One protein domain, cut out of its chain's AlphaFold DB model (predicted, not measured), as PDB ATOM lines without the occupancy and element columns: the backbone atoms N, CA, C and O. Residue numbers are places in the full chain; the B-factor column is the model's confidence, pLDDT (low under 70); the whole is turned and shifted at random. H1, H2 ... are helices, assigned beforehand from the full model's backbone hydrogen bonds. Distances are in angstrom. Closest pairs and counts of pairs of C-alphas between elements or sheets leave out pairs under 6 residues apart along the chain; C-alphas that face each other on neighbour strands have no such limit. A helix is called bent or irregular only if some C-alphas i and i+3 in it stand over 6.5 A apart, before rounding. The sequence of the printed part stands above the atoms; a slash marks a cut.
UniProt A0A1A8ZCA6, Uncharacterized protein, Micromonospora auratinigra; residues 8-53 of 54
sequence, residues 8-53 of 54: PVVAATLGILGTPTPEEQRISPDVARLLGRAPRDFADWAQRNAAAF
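Overview. This is residues 8 to 53 of the 54 residues of an uncharacterized protein of Micromonospora auratinigra (UniProt A0A1A8ZCA6). Picture a flat, open U with an empty middle: H1 makes one end, a long link leads from it to the short helix H2 at a corner, and a shorter link leads from there to H3, which makes the other end. The three helices pack on none of one another, and there is no shared core. The printed part has 46 residues with three named helices, in the order H1, H2, H3 along the chain, and no named strand; the class is all helix. The whole is extended, with a radius of gyration of the C-alphas of 16.5 A, and the C-alphas span 43 by 32 by 13 A along their three main axes.

Along the chain. Begin at Pro 8, whose C-alpha is at (3.974, -47.608, 19.217). Here H1 begins, residues 8 to 18, and it runs to C-alpha 18 at (-3.793, -41.509, 30.600), 15.1 A from first to last C-alpha; its z values rise from one end to the other. Go on through residues 19 to 29, which belong to no named element, and find C-alpha 30 at (-0.431, -18.566, 39.364). There H2 begins, residues 30 to 35, Asp 30 to Leu 35, with 8.1 A from first to last C-alpha. After it come residues 36 to 41, again in no named element. H3 then takes residues 42 to 53, Phe 42 to Phe 53; it is the longest helix by residues, with 12. Its first C-alpha is at (-16.599, -23.310, 35.917) and its last at (-25.563, -21.971, 23.884), 15.1 A away, and here z falls from the first to the last. Look closely at its second half: H3 is irregular, with the C-alphas of Arg 48 and Ala 51 7.7 A apart, where about 5 A is found in a regular helix, and its line is a rough one.

Arrangement. Start again from H1, which touches no helix; its centre is at (0.516, -43.141, 24.619). H1 and H2 are apart, with no C-alpha of the one within 8 A of the other. Look for the centre of H2 at (-2.051, -14.930, 39.742). H2 and H3 are apart by the same measure, although they follow each other in the chain. The centre of H3 is at (-21.942, -19.488, 31.181), and H1 and H3 are apart too. There is no hairpin. Now check the backbone N and O atoms: in H1 and H2, every O i to N i+4 pair is within hydrogen-bond range. In H3, 5 of 8 such pairs are within range.

Size, cuts and confidence. Measure the size from Pro 8 to Gly 36, whose C-alphas are the two farthest apart, at 44.4 A. From the first printed C-alpha, that of Pro 8, to the last, that of Phe 53, you will find 39.4 A. The outline is flat. Three stretches stand free, with no C-alpha 8 or more residues away along the chain within 10 A: residues 8 to 28, of which 8 to 18 belong to H1; residues 32 to 37, of which 32 to 35 belong to H2; and residues 41 to 53, of which 42 to 53 belong to H3. The link from H1 to H2 is long, with 11 residues, and the link from H2 to H3 is short, with 6. The printed part has no cut and runs from residue 8 to residue 53, within a full chain of 54 residues. Read the B-factor column for the model's confidence: the mean pLDDT of the printed part is 94.9, and no printed residue is under 70.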
ATOM      1  N   PRO A   8       3.171 -47.903  18.029       96.06
ATOM      2  CA  PRO A   8       3.974 -47.608  19.217       96.06
ATOM      3  C   PRO A   8       3.864 -46.143  19.668       96.06
ATOM      4  O   PRO A   8       3.964 -45.851  20.858       96.06
ATOM      5  N   VAL A   9       3.596 -45.218  18.739       96.19
ATOM      6  CA  VAL A   9       3.378 -43.798  19.058       96.19
ATOM      7  C   VAL A   9       2.015 -43.597  19.716       96.19
ATOM      8  O   VAL A   9       1.917 -42.835  20.677       96.19
ATOM      9  N   VAL A  10       0.975 -44.303  19.258       96.25
ATOM     10  CA  VAL A  10      -0.337 -44.303  19.926       96.25
ATOM     11  C   VAL A  10      -0.203 -44.813  21.355       96.25
ATOM     12  O   VAL A  10      -0.673 -44.144  22.274       96.25
ATOM     13  N   ALA A  11       0.451 -45.962  21.546       94.06
ATOM     14  CA  ALA A  11       0.613 -46.577  22.858       94.06
ATOM     15  C   ALA A  11       1.358 -45.654  23.836       94.06
ATOM     16  O   ALA A  11       0.873 -45.409  24.938       94.06
ATOM     17  N   ALA A  12       2.486 -45.074  23.410       92.44
ATOM     18  CA  ALA A  12       3.244 -44.133  24.233       92.44
ATOM     19  C   ALA A  12       2.432 -42.869  24.563       92.44
ATOM     20  O   ALA A  12       2.391 -42.439  25.713       92.44
ATOM     21  N   THR A  13       1.742 -42.301  23.569       92.31
ATOM     22  CA  THR A  13       0.939 -41.081  23.741       92.31
ATOM     23  C   THR A  13      -0.217 -41.306  24.709       92.31
ATOM     24  O   THR A  13      -0.431 -40.506  25.614       92.31
ATOM     25  N   LEU A  14      -0.958 -42.404  24.547       93.00
ATOM     26  CA  LEU A  14      -2.053 -42.753  25.450       93.00
ATOM     27  C   LEU A  14      -1.553 -43.065  26.862       93.00
ATOM     28  O   LEU A  14      -2.235 -42.711  27.817       93.00
ATOM     29  N   GLY A  15      -0.368 -43.667  27.001       91.19
ATOM     30  CA  GLY A  15       0.285 -43.839  28.298       91.19
ATOM     31  C   GLY A  15       0.533 -42.499  28.992       91.19
ATOM     32  O   GLY A  15       0.054 -42.290  30.100       91.19
ATOM     33  N   ILE A  16       1.193 -41.558  28.309       88.62
ATOM     34  CA  ILE A  16       1.483 -40.217  28.851       88.62
ATOM     35  C   ILE A  16       0.191 -39.480  29.236       88.62
ATOM     36  O   ILE A  16       0.085 -38.950  30.336       88.62
ATOM     37  N   LEU A  17      -0.808 -39.464  28.349       90.25
ATOM     38  CA  LEU A  17      -2.058 -38.729  28.580       90.25
ATOM     39  C   LEU A  17      -2.974 -39.399  29.615       90.25
ATOM     40  O   LEU A  17      -3.764 -38.718  30.265       90.25
ATOM     41  N   GLY A  18      -2.915 -40.727  29.733       91.88
ATOM     42  CA  GLY A  18      -3.793 -41.509  30.600       91.88
ATOM     43  C   GLY A  18      -3.329 -41.584  32.053       91.88
ATOM     44  O   GLY A  18      -4.153 -41.810  32.937       91.88
ATOM     45  N   THR A  19      -2.035 -41.388  32.319       92.38
ATOM     46  CA  THR A  19      -1.465 -41.446  33.671       92.38
ATOM     47  C   THR A  19      -0.693 -40.167  33.997       92.38
ATOM     48  O   THR A  19       0.537 -40.202  34.077       92.38
ATOM     49  N   PRO A  20      -1.391 -39.032  34.179       90.00
ATOM     50  CA  PRO A  20      -0.735 -37.784  34.534       90.00
ATOM     51  C   PRO A  20      -0.033 -37.916  35.887       90.00
ATOM     52  O   PRO A  20      -0.573 -38.477  36.848       90.00
ATOM     53  N   THR A  21       1.171 -37.369  35.977       92.31
ATOM     54  CA  THR A  21       1.943 -37.322  37.218       92.31
ATOM     55  C   THR A  21       1.206 -36.507  38.290       92.31
ATOM     56  O   THR A  21       0.379 -35.645  37.975       92.31
ATOM     57  N   PRO A  22       1.508 -36.711  39.585       93.44
ATOM     58  CA  PRO A  22       0.931 -35.888  40.651       93.44
ATOM     59  C   PRO A  22       1.219 -34.386  40.498       93.44
ATOM     60  O   PRO A  22       0.464 -33.554  40.990       93.44
ATOM     61  N   GLU A  23       2.321 -34.034  39.833       93.19
ATOM     62  CA  GLU A  23       2.674 -32.649  39.538       93.19
ATOM     63  C   GLU A  23       1.776 -32.039  38.462       93.19
ATOM     64  O   GLU A  23       1.262 -30.941  38.666       93.19
ATOM     65  N   GLU A  24       1.519 -32.760  37.371       91.56
ATOM     66  CA  GLU A  24       0.619 -32.309  36.300       91.56
ATOM     67  C   GLU A  24      -0.832 -32.150  36.777       91.56
ATOM     68  O   GLU A  24      -1.575 -31.329  36.245       91.56
ATOM     69  N   GLN A  25      -1.237 -32.897  37.808       93.25
ATOM     70  CA  GLN A  25      -2.569 -32.787  38.414       93.25
ATOM     71  C   GLN A  25      -2.695 -31.626  39.416       93.25
ATOM     72  O   GLN A  25      -3.799 -31.312  39.871       93.25
ATOM     73  N   ARG A  26      -1.586 -30.988  39.803       94.25
ATOM     74  CA  ARG A  26      -1.584 -29.950  40.836       94.25
ATOM     75  C   ARG A  26      -2.186 -28.649  40.305       94.25
ATOM     76  O   ARG A  26      -1.720 -28.081  39.321       94.25
ATOM     77  N   ILE A  27      -3.169 -28.109  41.023       92.94
ATOM     78  CA  ILE A  27      -3.730 -26.785  40.723       92.94
ATOM     79  C   ILE A  27      -2.711 -25.703  41.108       92.94
ATOM     80  O   ILE A  27      -2.323 -25.592  42.272       92.94
ATOM     81  N   SER A  28      -2.282 -24.895  40.134       92.50
ATOM     82  CA  SER A  28      -1.309 -23.815  40.348       92.50
ATOM     83  C   SER A  28      -1.938 -22.564  40.998       92.50
ATOM     84  O   SER A  28      -3.049 -22.171  40.627       92.50
ATOM     85  N   PRO A  29      -1.218 -21.860  41.898       95.00
ATOM     86  CA  PRO A  29      -1.638 -20.564  42.441       95.00
ATOM     87  C   PRO A  29      -1.414 -19.380  41.477       95.00
ATOM     88  O   PRO A  29      -1.677 -18.230  41.837       95.00
ATOM     89  N   ASP A  30      -0.914 -19.621  40.260       96.19
ATOM     90  CA  ASP A  30      -0.431 -18.566  39.364       96.19
ATOM     91  C   ASP A  30      -1.487 -17.532  38.978       96.19
ATOM     92  O   ASP A  30      -1.157 -16.358  38.839       96.19
ATOM     93  N   VAL A  31      -2.759 -17.917  38.860       95.88
ATOM     94  CA  VAL A  31      -3.834 -16.958  38.556       95.88
ATOM     95  C   VAL A  31      -3.919 -15.879  39.636       95.88
ATOM     96  O   VAL A  31      -3.960 -14.692  39.314       95.88
ATOM     97  N   ALA A  32      -3.883 -16.279  40.908       96.69
ATOM     98  CA  ALA A  32      -3.895 -15.341  42.023       96.69
ATOM     99  C   ALA A  32      -2.607 -14.514  42.071       96.69
ATOM    100  O   ALA A  32      -2.671 -13.296  42.236       96.69
ATOM    101  N   ARG A  33      -1.452 -15.157  41.853       97.88
ATOM    102  CA  ARG A  33      -0.135 -14.504  41.863       97.88
ATOM    103  C   ARG A  33       0.021 -13.450  40.766       97.88
ATOM    104  O   ARG A  33       0.606 -12.402  41.014       97.88
ATOM    105  N   LEU A  34      -0.461 -13.735  39.558       97.81
ATOM    106  CA  LEU A  34      -0.251 -12.896  38.377       97.81
ATOM    107  C   LEU A  34      -1.356 -11.856  38.184       97.81
ATOM    108  O   LEU A  34      -1.074 -10.757  37.718       97.81
ATOM    109  N   LEU A  35      -2.607 -12.190  38.517       97.06
ATOM    110  CA  LEU A  35      -3.760 -11.315  38.269       97.06
ATOM    111  C   LEU A  35      -4.292 -10.621  39.530       97.06
ATOM    112  O   LEU A  35      -5.234  -9.839  39.426       97.06
ATOM    113  N   GLY A  36      -3.755 -10.931  40.717       97.31
ATOM    114  CA  GLY A  36      -4.189 -10.334  41.986       97.31
ATOM    115  C   GLY A  36      -5.625 -10.690  42.392       97.31
ATOM    116  O   GLY A  36      -6.223 -10.001  43.214       97.31
ATOM    117  N   ARG A  37      -6.207 -11.743  41.806       95.69
ATOM    118  CA  ARG A  37      -7.565 -12.219  42.107       95.69
ATOM    119  C   ARG A  37      -7.652 -13.736  42.035       95.69
ATOM    120  O   ARG A  37      -6.927 -14.363  41.266       95.69
ATOM    121  N   ALA A  38      -8.602 -14.319  42.758       94.62
ATOM    122  CA  ALA A  38      -8.878 -15.747  42.660       94.62
ATOM    123  C   ALA A  38      -9.274 -16.163  41.219       94.62
ATOM    124  O   ALA A  38      -9.889 -15.368  40.482       94.62
ATOM    125  N   PRO A  39      -8.932 -17.398  40.795       95.19
ATOM    126  CA  PRO A  39      -9.544 -17.998  39.615       95.19
ATOM    127  C   PRO A  39     -11.057 -18.101  39.822       95.19
ATOM    128  O   PRO A  39     -11.531 -18.253  40.946       95.19
ATOM    129  N   ARG A  40     -11.811 -17.987  38.728       95.06
ATOM    130  CA  ARG A  40     -13.252 -18.255  38.754       95.06
ATOM    131  C   ARG A  40     -13.464 -19.734  38.500       95.06
ATOM    132  O   ARG A  40     -12.708 -20.319  37.719       95.06
ATOM    133  N   ASP A  41     -14.465 -20.308  39.146       95.38
ATOM    134  CA  ASP A  41     -14.840 -21.683  38.873       95.38
ATOM    135  C   ASP A  41     -15.576 -21.801  37.527       95.38
ATOM    136  O   ASP A  41     -15.841 -20.824  36.813       95.38
ATOM    137  N   PHE A  42     -15.872 -23.041  37.148       96.19
ATOM    138  CA  PHE A  42     -16.599 -23.310  35.917       96.19
ATOM    139  C   PHE A  42     -18.060 -22.839  35.979       96.19
ATOM    140  O   PHE A  42     -18.607 -22.475  34.941       96.19
ATOM    141  N   ALA A  43     -18.694 -22.815  37.155       98.00
ATOM    142  CA  ALA A  43     -20.093 -22.416  37.298       98.00
ATOM    143  C   ALA A  43     -20.274 -20.921  36.998       98.00
ATOM    144  O   ALA A  43     -21.138 -20.558  36.197       98.00
ATOM    145  N   ASP A  44     -19.389 -20.078  37.531       97.56
ATOM    146  CA  ASP A  44     -19.306 -18.649  37.222       97.56
ATOM    147  C   ASP A  44     -19.137 -18.413  35.715       97.56
ATOM    148  O   ASP A  44     -19.790 -17.553  35.111       97.56
ATOM    149  N   TRP A  45     -18.248 -19.186  35.080       97.50
ATOM    150  CA  TRP A  45     -18.034 -19.102  33.638       97.50
ATOM    151  C   TRP A  45     -19.278 -19.546  32.860       97.50
ATOM    152  O   TRP A  45     -19.704 -18.844  31.943       97.50
ATOM    153  N   ALA A  46     -19.887 -20.672  33.230       98.06
ATOM    154  CA  ALA A  46     -21.048 -21.227  32.546       98.06
ATOM    155  C   ALA A  46     -22.250 -20.282  32.633       98.06
ATOM    156  O   ALA A  46     -22.877 -19.989  31.615       98.06
ATOM    157  N   GLN A  47     -22.523 -19.720  33.814       97.88
ATOM    158  CA  GLN A  47     -23.592 -18.742  34.006       97.88
ATOM    159  C   GLN A  47     -23.386 -17.506  33.126       97.88
ATOM    160  O   GLN A  47     -24.326 -17.035  32.483       97.88
ATOM    161  N   ARG A  48     -22.151 -17.001  33.048       97.56
ATOM    162  CA  ARG A  48     -21.818 -15.836  32.222       97.56
ATOM    163  C   ARG A  48     -21.954 -16.105  30.717       97.56
ATOM    164  O   ARG A  48     -22.273 -15.178  29.978       97.56
ATOM    165  N   ASN A  49     -21.700 -17.332  30.258       97.88
ATOM    166  CA  ASN A  49     -21.663 -17.679  28.829       97.88
ATOM    167  C   ASN A  49     -22.911 -18.425  28.331       97.88
ATOM    168  O   ASN A  49     -23.001 -18.721  27.142       97.88
ATOM    169  N   ALA A  50     -23.894 -18.689  29.193       97.88
ATOM    170  CA  ALA A  50     -25.086 -19.467  28.853       97.88
ATOM    171  C   ALA A  50     -25.848 -18.943  27.620       97.88
ATOM    172  O   ALA A  50     -26.447 -19.726  26.891       97.88
ATOM    173  N   ALA A  51     -25.810 -17.633  27.361       97.75
ATOM    174  CA  ALA A  51     -26.471 -17.026  26.206       97.75
ATOM    175  C   ALA A  51     -25.901 -17.479  24.848       97.75
ATOM    176  O   ALA A  51     -26.617 -17.415  23.860       97.75
ATOM    177  N   ALA A  52     -24.649 -17.944  24.788       97.19
ATOM    178  CA  ALA A  52     -24.034 -18.427  23.549       97.19
ATOM    179  C   ALA A  52     -24.475 -19.852  23.155       97.19
ATOM    180  O   ALA A  52     -24.158 -20.304  22.058       97.19
ATOM    181  N   PHE A  53     -25.166 -20.566  24.051       94.88
ATOM    182  CA  PHE A  53     -25.563 -21.971  23.884       94.88
ATOM    183  C   PHE A  53     -27.088 -22.170  23.901       94.88
ATOM    184  O   PHE A  53     -27.560 -23.292  24.076       94.88
TER     185      PHE A  53